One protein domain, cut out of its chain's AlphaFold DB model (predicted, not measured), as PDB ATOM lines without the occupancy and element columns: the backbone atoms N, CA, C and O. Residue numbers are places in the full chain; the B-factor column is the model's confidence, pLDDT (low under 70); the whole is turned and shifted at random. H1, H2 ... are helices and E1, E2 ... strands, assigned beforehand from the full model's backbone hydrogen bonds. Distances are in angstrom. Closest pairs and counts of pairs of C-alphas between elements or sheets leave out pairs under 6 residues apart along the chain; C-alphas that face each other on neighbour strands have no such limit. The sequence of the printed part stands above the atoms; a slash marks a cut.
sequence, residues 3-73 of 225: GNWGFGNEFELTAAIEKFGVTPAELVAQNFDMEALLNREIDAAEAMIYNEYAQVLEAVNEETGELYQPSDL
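This is residues 3 to 73 of the 225 residues of the protein "ABC transporter substrate-binding protein" of Acidimicrobiia bacterium (UniProt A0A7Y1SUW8). Little regular structure is present: an elongated model made largely of loops, with helix H1 at one end, the short helices H2 and H3 near each other farther along, and the loop around Gly 65 at the opposite end. Strand E1 lies between H1 and H2 along the chain. The printed part has 71 residues, in the order H1, E1, H2, H3; the class is mostly helix, with 23 residues in named elements. It is only just compact, close to loose, with a radius of gyration of the C-alphas of 13.0 A and spans of 37, 21 and 19 A.

H1, residues 11 to 20, touches no helix; residues 15 to 21, of which 15 to 20 belong to H1, stand free. E1, residues 27 to 29, is apart from H1 and pairs with no named strand, but residues 3 to 4 pair with its residues 28 to 29, parallel. H2, residues 35 to 38, and H3, residues 52 to 57, are close but not clearly touching; their closest C-alphas, of Leu 38 and Val 56, are 7.4 A apart. Every O i to N i+4 pair is within hydrogen-bond range in H1 and H3; H2 is too short for one.

H1 is 14.1 A long, from C-alpha 11 at (169.307, 187.460, 120.615). H3 is 8.9 A long and ends at C-alpha 57, (166.880, 211.157, 127.116).

The two C-alphas farthest apart, of Lys 19 and Gly 65, are 37.8 A apart. The link from H2 to H3 is long, and residues 58 to 73 hold no named element. The printed part has no cut, and no printed residue is under 70 in pLDDT.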
ATOM      1  N   GLY A   3     162.075 197.492 116.459       94.88
ATOM      2  CA  GLY A   3     163.421 197.592 115.910       94.88
ATOM      3  C   GLY A   3     164.297 196.435 116.388       94.88
ATOM      4  O   GLY A   3     164.134 195.953 117.504       94.88
ATOM      5  N   ASN A   4     165.164 195.955 115.504       92.44
ATOM      6  CA  ASN A   4     166.042 194.821 115.728       92.44
ATOM      7  C   ASN A   4     167.388 195.045 115.022       92.44
ATOM      8  O   ASN A   4     167.397 195.272 113.808       92.44
ATOM      9  N   TRP A   5     168.515 194.966 115.726       89.25
ATOM     10  CA  TRP A   5     169.832 195.249 115.144       89.25
ATOM     11  C   TRP A   5     170.267 194.198 114.118       89.25
ATOM     12  O   TRP A   5     170.777 194.560 113.061       89.25
ATOM     13  N   GLY A   6     170.024 192.907 114.357       82.44
ATOM     14  CA  GLY A   6     170.289 191.851 113.366       82.44
ATOM     15  C   GLY A   6     171.776 191.600 113.056       82.44
ATOM     16  O   GLY A   6     172.096 191.095 111.975       82.44
ATOM     17  N   PHE A   7     172.682 191.987 113.958       78.56
ATOM     18  CA  PHE A   7     174.142 191.854 113.822       78.56
ATOM     19  C   PHE A   7     174.804 191.068 114.967       78.56
ATOM     20  O   PHE A   7     176.031 191.036 115.052       78.56
ATOM     21  N   GLY A   8     174.016 190.414 115.819       80.94
ATOM     22  CA  GLY A   8     174.463 189.623 116.966       80.94
ATOM     23  C   GLY A   8     173.979 190.120 118.332       80.94
ATOM     24  O   GLY A   8     174.191 189.410 119.307       80.94
ATOM     25  N   ASN A   9     173.323 191.283 118.394       81.62
ATOM     26  CA  ASN A   9     172.799 191.891 119.629       81.62
ATOM     27  C   ASN A   9     171.276 191.710 119.781       81.62
ATOM     28  O   ASN A   9     170.686 192.206 120.731       81.62
ATOM     29  N   GLU A  10     170.638 191.051 118.810       88.62
ATOM     30  CA  GLU A  10     169.196 190.802 118.773       88.62
ATOM     31  C   GLU A  10     168.736 189.628 119.644       88.62
ATOM     32  O   GLU A  10     167.536 189.409 119.827       88.62
ATOM     33  N   PHE A  11     169.663 188.778 120.093       94.44
ATOM     34  CA  PHE A  11     169.307 187.460 120.615       94.44
ATOM     35  C   PHE A  11     168.635 187.544 121.983       94.44
ATOM     36  O   PHE A  11     167.758 186.734 122.289       94.44
ATOM     37  N   GLU A  12     168.976 188.556 122.774       95.06
ATOM     38  CA  GLU A  12     168.318 188.893 124.028       95.06
ATOM     39  C   GLU A  12     166.839 189.250 123.798       95.06
ATOM     40  O   GLU A  12     165.958 188.765 124.525       95.06
ATOM     41  N   LEU A  13     166.554 190.033 122.746       95.38
ATOM     42  CA  LEU A  13     165.204 190.399 122.325       95.38
ATOM     43  C   LEU A  13     164.443 189.191 121.775       95.38
ATOM     44  O   LEU A  13     163.308 188.938 122.193       95.38
ATOM     45  N   THR A  14     165.024 188.429 120.844       94.69
ATOM     46  CA  THR A  14     164.322 187.289 120.235       94.69
ATOM     47  C   THR A  14     164.033 186.196 121.262       94.69
ATOM     48  O   THR A  14     162.924 185.651 121.268       94.69
ATOM     49  N   ALA A  15     164.950 185.955 122.204       95.94
ATOM     50  CA  ALA A  15     164.724 185.048 123.323       95.94
ATOM     51  C   ALA A  15     163.616 185.546 124.262       95.94
ATOM     52  O   ALA A  15     162.788 184.749 124.706       95.94
ATOM     53  N   ALA A  16     163.536 186.853 124.539       96.06
ATOM     54  CA  ALA A  16     162.448 187.424 125.337       96.06
ATOM     55  C   ALA A  16     161.085 187.276 124.642       96.06
ATOM     56  O   ALA A  16     160.103 186.860 125.268       96.06
ATOM     57  N   ILE A  17     161.029 187.564 123.339       95.12
ATOM     58  CA  ILE A  17     159.831 187.391 122.510       95.12
ATOM     59  C   ILE A  17     159.350 185.936 122.571       95.12
ATOM     60  O   ILE A  17     158.168 185.691 122.827       95.12
ATOM     61  N   GLU A  18     160.256 184.972 122.392       94.94
ATOM     62  CA  GLU A  18     159.941 183.544 122.458       94.94
ATOM     63  C   GLU A  18     159.472 183.122 123.858       94.94
ATOM     64  O   GLU A  18     158.408 182.510 123.994       94.94
ATOM     65  N   LYS A  19     160.214 183.504 124.907       95.38
ATOM     66  CA  LYS A  19     159.932 183.165 126.312       95.38
ATOM     67  C   LYS A  19     158.519 183.554 126.741       95.38
ATOM     68  O   LYS A  19     157.869 182.806 127.474       95.38
ATOM     69  N   PHE A  20     158.032 184.705 126.282       95.62
ATOM     70  CA  PHE A  20     156.694 185.198 126.609       95.62
ATOM     71  C   PHE A  20     155.635 184.902 125.540       95.62
ATOM     72  O   PHE A  20     154.470 185.258 125.726       95.62
ATOM     73  N   GLY A  21     156.001 184.233 124.441       94.62
ATOM     74  CA  GLY A  21     155.082 183.936 123.341       94.62
ATOM     75  C   GLY A  21     154.514 185.194 122.683       94.62
ATOM     76  O   GLY A  21     153.344 185.215 122.290       94.62
ATOM     77  N   VAL A  22     155.315 186.260 122.608       93.31
ATOM     78  CA  VAL A  22     154.941 187.505 121.938       93.31
ATOM     79  C   VAL A  22     155.019 187.285 120.431       93.31
ATOM     80  O   VAL A  22     156.005 186.776 119.910       93.31
ATOM     81  N   THR A  23     153.984 187.699 119.704       91.94
ATOM     82  CA  THR A  23     154.009 187.713 118.238       91.94
ATOM     83  C   THR A  23     154.108 189.164 117.784       91.94
ATOM     84  O   THR A  23     153.073 189.842 117.739       91.94
ATOM     85  N   PRO A  24     155.313 189.681 117.477       87.38
ATOM     86  CA  PRO A  24     155.444 191.036 116.966       87.38
ATOM     87  C   PRO A  24     154.714 191.154 115.626       87.38
ATOM     88  O   PRO A  24     154.702 190.221 114.822       87.38
ATOM     89  N   ALA A  25     154.102 192.313 115.376       87.69
ATOM     90  CA  ALA A  25     153.497 192.592 114.074       87.69
ATOM     91  C   ALA A  25     154.556 192.584 112.958       87.69
ATOM     92  O   ALA A  25     154.301 192.073 111.870       87.69
ATOM     93  N   GLU A  26     155.735 193.135 113.255       93.25
ATOM     94  CA  GLU A  26     156.895 193.188 112.370       93.25
ATOM     95  C   GLU A  26     158.162 193.421 113.208       93.25
ATOM     96  O   GLU A  26     158.116 194.201 114.168       93.25
ATOM     97  N   LEU A  27     159.257 192.751 112.834       93.31
ATOM     98  CA  LEU A  27     160.619 193.062 113.273       93.31
ATOM     99  C   LEU A  27     161.337 193.742 112.107       93.31
ATOM    100  O   LEU A  27     161.374 193.180 111.009       93.31
ATOM    101  N   VAL A  28     161.883 194.932 112.334       94.56
ATOM    102  CA  VAL A  28     162.555 195.730 111.298       94.56
ATOM    103  C   VAL A  28     164.004 195.979 111.672       94.56
ATOM    104  O   VAL A  28     164.331 196.049 112.850       94.56
ATOM    105  N   ALA A  29     164.868 196.129 110.669       92.88
ATOM    106  CA  ALA A  29     166.257 196.495 110.912       92.88
ATOM    107  C   ALA A  29     166.328 197.867 111.599       92.88
ATOM    108  O   ALA A  29     165.738 198.831 111.108       92.88
ATOM    109  N   GLN A  30     167.049 197.934 112.715       93.50
ATOM    110  CA  GLN A  30     167.297 199.155 113.473       93.50
ATOM    111  C   GLN A  30     168.735 199.635 113.254       93.50
ATOM    112  O   GLN A  30     169.660 198.827 113.154       93.50
ATOM    113  N   ASN A  31     168.928 200.951 113.191       92.19
ATOM    114  CA  ASN A  31     170.258 201.554 113.216       92.19
ATOM    115  C   ASN A  31     170.803 201.636 114.657       92.19
ATOM    116  O   ASN A  31     170.087 201.418 115.633       92.19
ATOM    117  N   PHE A  32     172.078 201.999 114.802       89.81
ATOM    118  CA  PHE A  32     172.694 202.339 116.096       89.81
ATOM    119  C   PHE A  32     172.426 203.811 116.478       89.81
ATOM    120  O   PHE A  32     173.322 204.545 116.893       89.81
ATOM    121  N   ASP A  33     171.189 204.246 116.246       92.81
ATOM    122  CA  ASP A  33     170.626 205.544 116.603       92.81
ATOM    123  C   ASP A  33     169.157 205.349 117.014       92.81
ATOM    124  O   ASP A  33     168.590 204.263 116.849       92.81
ATOM    125  N   MET A  34     168.541 206.405 117.547       96.56
ATOM    126  CA  MET A  34     167.168 206.361 118.059       96.56
ATOM    127  C   MET A  34     166.159 207.138 117.213       96.56
ATOM    128  O   MET A  34     165.023 207.349 117.646       96.56
ATOM    129  N   GLU A  35     166.522 207.526 115.986       95.88
ATOM    130  CA  GLU A  35     165.668 208.362 115.135       95.88
ATOM    131  C   GLU A  35     164.345 207.666 114.800       95.88
ATOM    132  O   GLU A  35     163.284 208.280 114.898       95.88
ATOM    133  N   ALA A  36     164.377 206.375 114.459       96.69
ATOM    134  CA  ALA A  36     163.170 205.622 114.109       96.69
ATOM    135  C   ALA A  36     162.167 205.547 115.276       96.69
ATOM    136  O   ALA A  36     160.954 205.611 115.055       96.69
ATOM    137  N   LEU A  37     162.654 205.435 116.520       97.19
ATOM    138  CA  LEU A  37     161.796 205.447 117.707       97.19
ATOM    139  C   LEU A  37     161.226 206.850 117.944       97.19
ATOM    140  O   LEU A  37     160.014 207.008 118.095       97.19
ATOM    141  N   LEU A  38     162.088 207.871 117.932       96.56
ATOM    142  CA  LEU A  38     161.709 209.265 118.184       96.56
ATOM    143  C   LEU A  38     160.718 209.795 117.133       96.56
ATOM    144  O   LEU A  38     159.764 210.491 117.476       96.56
ATOM    145  N   ASN A  39     160.875 209.385 115.872       95.69
ATOM    146  CA  ASN A  39     159.975 209.714 114.761       95.69
ATOM    147  C   ASN A  39     158.703 208.844 114.720       95.69
ATOM    148  O   ASN A  39     157.870 209.018 113.826       95.69
ATOM    149  N   ARG A  40     158.526 207.925 115.682       94.62
ATOM    150  CA  ARG A  40     157.390 206.988 115.776       94.62
ATOM    151  C   ARG A  40     157.236 206.077 114.551       94.62
ATOM    152  O   ARG A  40     156.121 205.703 114.181       94.62
ATOM    153  N   GLU A  41     158.347 205.724 113.911       96.25
ATOM    154  CA  GLU A  41     158.396 204.746 112.817       96.25
ATOM    155  C   GLU A  41     158.394 203.305 113.352       96.25
ATOM    156  O   GLU A  41     157.876 202.394 112.700       96.25
ATOM    157  N   ILE A  42     158.922 203.113 114.564       96.88
ATOM    158  CA  ILE A  42     158.841 201.875 115.348       96.88
ATOM    159  C   ILE A  42     158.189 202.146 116.710       96.88
ATOM    160  O   ILE A  42     158.238 203.260 117.224       96.88
ATOM    161  N   ASP A  43     157.568 201.119 117.296       95.94
ATOM    162  CA  ASP A  43     156.878 201.219 118.592       95.94
ATOM    163  C   ASP A  43     157.804 200.905 119.778       95.94
ATOM    164  O   ASP A  43     157.530 201.302 120.909       95.94
ATOM    165  N   ALA A  44     158.872 200.144 119.531       96.12
ATOM    166  CA  ALA A  44     159.893 199.769 120.501       96.12
ATOM    167  C   ALA A  44     161.226 199.578 119.774       96.12
ATOM    168  O   ALA A  44     161.234 199.193 118.601       96.12
ATOM    169  N   ALA A  45     162.325 199.825 120.476       97.00
ATOM    170  CA  ALA A  45     163.680 199.753 119.951       97.00
ATOM    171  C   ALA A  45     164.583 199.009 120.937       97.00
ATOM    172  O   ALA A  45     164.351 199.060 122.147       97.00
ATOM    173  N   GLU A  46     165.608 198.342 120.418       95.81
ATOM    174  CA  GLU A  46     166.723 197.861 121.229       95.81
ATOM    175  C   GLU A  46     167.609 199.040 121.619       95.81
ATOM    176  O   GLU A  46     167.787 199.979 120.841       95.81
ATOM    177  N   ALA A  47     168.141 199.016 122.833       96.25
ATOM    178  CA  ALA A  47     168.990 200.086 123.320       96.25
ATOM    179  C   ALA A  47     170.012 199.539 124.305       96.25
ATOM    180  O   ALA A  47     169.662 198.780 125.210       96.25
ATOM    181  N   MET A  48     171.257 199.992 124.178       95.31
ATOM    182  CA  MET A  48     172.200 199.893 125.275       95.31
ATOM    183  C   MET A  48     171.909 201.014 126.267       95.31
ATOM    184  O   MET A  48     171.748 202.176 125.881       95.31
ATOM    185  N   ILE A  49     171.885 200.682 127.559       96.00
ATOM    186  CA  ILE A  49     171.629 201.662 128.624       96.00
ATOM    187  C   ILE A  49     172.650 202.810 128.610       96.00
ATOM    188  O   ILE A  49     172.305 203.965 128.854       96.00
ATOM    189  N   TYR A  50     173.896 202.507 128.242       95.75
ATOM    190  CA  TYR A  50     174.976 203.482 128.193       95.75
ATOM    191  C   TYR A  50     174.934 204.383 126.948       95.75
ATOM    192  O   TYR A  50     175.492 205.468 127.011       95.75
ATOM    193  N   ASN A  51     174.297 203.989 125.835       95.56
ATOM    194  CA  ASN A  51     174.362 204.736 124.566       95.56
ATOM    195  C   ASN A  51     172.979 205.144 124.044       95.56
ATOM    196  O   ASN A  51     172.579 206.297 124.193       95.56
ATOM    197  N   GLU A  52     172.226 204.228 123.431       96.94
ATOM    198  CA  GLU A  52     170.947 204.558 122.789       96.94
ATOM    199  C   GLU A  52     169.901 205.062 123.787       96.94
ATOM    200  O   GLU A  52     169.140 205.975 123.474       96.94
ATOM    201  N   TYR A  53     169.880 204.523 125.008       97.62
ATOM    202  CA  TYR A  53     168.970 205.025 126.036       97.62
ATOM    203  C   TYR A  53     169.269 206.492 126.382       97.62
ATOM    204  O   TYR A  53     168.342 207.298 126.478       97.62
ATOM    205  N   ALA A  54     170.552 206.864 126.459       97.62
ATOM    206  CA  ALA A  54     170.973 208.251 126.634       97.62
ATOM    207  C   ALA A  54     170.499 209.128 125.471       97.62
ATOM    208  O   ALA A  54     169.903 210.168 125.715       97.62
ATOM    209  N   GLN A  55     170.651 208.677 124.219       97.31
ATOM    210  CA  GLN A  55     170.204 209.438 123.042       97.31
ATOM    211  C   GLN A  55     168.704 209.777 123.089       97.31
ATOM    212  O   GLN A  55     168.303 210.854 122.650       97.31
ATOM    213  N   VAL A  56     167.864 208.888 123.636       97.94
ATOM    214  CA  VAL A  56     166.437 209.193 123.842       97.94
ATOM    215  C   VAL A  56     166.267 210.288 124.888       97.94
ATOM    216  O   VAL A  56     165.538 211.244 124.643       97.94
ATOM    217  N   LEU A  57     166.943 210.171 126.033       98.12
ATOM    218  CA  LEU A  57     166.880 211.157 127.116       98.12
ATOM    219  C   LEU A  57     167.515 212.508 126.742       98.12
ATOM    220  O   LEU A  57     167.182 213.531 127.326       98.12
ATOM    221  N   GLU A  58     168.404 212.528 125.753       97.88
ATOM    222  CA  GLU A  58     169.022 213.727 125.180       97.88
ATOM    223  C   GLU A  58     168.147 214.386 124.101       97.88
ATOM    224  O   GLU A  58     168.457 215.489 123.643       97.88
ATOM    225  N   ALA A  59     167.050 213.747 123.684       97.75
ATOM    226  CA  ALA A  59     166.120 214.297 122.708       97.75
ATOM    227  C   ALA A  59     165.019 215.135 123.376       97.75
ATOM    228  O   ALA A  59     164.530 214.829 124.466       97.75
ATOM    229  N   VAL A  60     164.576 216.189 122.687       97.38
ATOM    230  CA  VAL A  60     163.441 217.010 123.128       97.38
ATOM    231  C   VAL A  60     162.134 216.267 122.858       97.38
ATOM    232  O   VAL A  60     161.828 215.893 121.726       97.38
ATOM    233  N   ASN A  61     161.326 216.103 123.897       95.88
ATOM    234  CA  ASN A  61     159.960 215.627 123.786       95.88
ATOM    235  C   ASN A  61     159.078 216.748 123.209       95.88
ATOM    236  O   ASN A  61     158.866 217.787 123.838       95.88
ATOM    237  N   GLU A  62     158.539 216.540 122.007       93.19
ATOM    238  CA  GLU A  62     157.720 217.538 121.304       93.19
ATOM    239  C   GLU A  62     156.433 217.927 122.057       93.19
ATOM    240  O   GLU A  62     155.894 219.014 121.836       93.19
ATOM    241  N   GLU A  63     155.923 217.062 122.938       93.00
ATOM    242  CA  GLU A  63     154.690 217.312 123.691       93.00
ATOM    243  C   GLU A  63     154.922 218.249 124.887       93.00
ATOM    244  O   GLU A  63     154.056 219.070 125.204       93.00
ATOM    245  N   THR A  64     156.082 218.146 125.544       95.88
ATOM    246  CA  THR A  64     156.422 218.934 126.742       95.88
ATOM    247  C   THR A  64     157.332 220.123 126.433       95.88
ATOM    248  O   THR A  64     157.276 221.134 127.135       95.88
ATOM    249  N   GLY A  65     158.137 220.034 125.370       96.56
ATOM    250  CA  GLY A  65     159.215 220.976 125.061       96.56
ATOM    251  C   GLY A  65     160.437 220.837 125.976       96.56
ATOM    252  O   GLY A  65     161.305 221.707 125.960       96.56
ATOM    253  N   GLU A  66     160.491 219.777 126.781       97.06
ATOM    254  CA  GLU A  66     161.603 219.421 127.667       97.06
ATOM    255  C   GLU A  66     162.266 218.134 127.158       97.06
ATOM    256  O   GLU A  66     161.718 217.450 126.296       97.06
ATOM    257  N   LEU A  67     163.448 217.792 127.671       97.94
ATOM    258  CA  LEU A  67     164.079 216.507 127.361       97.94
ATOM    259  C   LEU A  67     163.213 215.337 127.842       97.94
ATOM    260  O   LEU A  67     162.587 215.440 128.905       97.94
ATOM    261  N   TYR A  68     163.211 214.227 127.097       98.06
ATOM    262  CA  TYR A  68     162.570 212.996 127.561       98.06
ATOM    263  C   TYR A  68     163.092 212.605 128.942       98.06
ATOM    264  O   TYR A  68     164.281 212.697 129.241       98.06
ATOM    265  N   GLN A  69     162.178 212.155 129.791       97.00
ATOM    266  CA  GLN A  69     162.491 211.649 131.118       97.00
ATOM    267  C   GLN A  69     162.343 210.125 131.143       97.00
ATOM    268  O   GLN A  69     161.516 209.580 130.409       97.00
ATOM    269  N   PRO A  70     163.040 209.408 132.046       95.88
ATOM    270  CA  PRO A  70     162.836 207.969 132.219       95.88
ATOM    271  C   PRO A  70     161.366 207.580 132.438       95.88
ATOM    272  O   PRO A  70     160.933 206.520 131.997       95.88
ATOM    273  N   SER A  71     160.575 208.455 133.073       96.44
ATOM    274  CA  SER A  71     159.134 208.258 133.290       96.44
ATOM    275  C   SER A  71     158.281 208.292 132.020       96.44
ATOM    276  O   SER A  71     157.127 207.866 132.067       96.44
ATOM    277  N   ASP A  72     158.817 208.802 130.912       96.31
ATOM    278  CA  ASP A  72     158.143 208.831 129.611       96.31
ATOM    279  C   ASP A  72     158.298 207.498 128.862       96.31
ATOM    280  O   ASP A  72     157.638 207.265 127.847       96.31
ATOM    281  N   LEU A  73     159.167 206.612 129.360       96.75
ATOM    282  CA  LEU A  73     159.578 205.383 128.701       96.75
ATOM    283  C   LEU A  73     159.098 204.157 129.479       96.75
ATOM    284  O   LEU A  73     159.015 204.145 130.706       96.75
TER     285      LEU A  73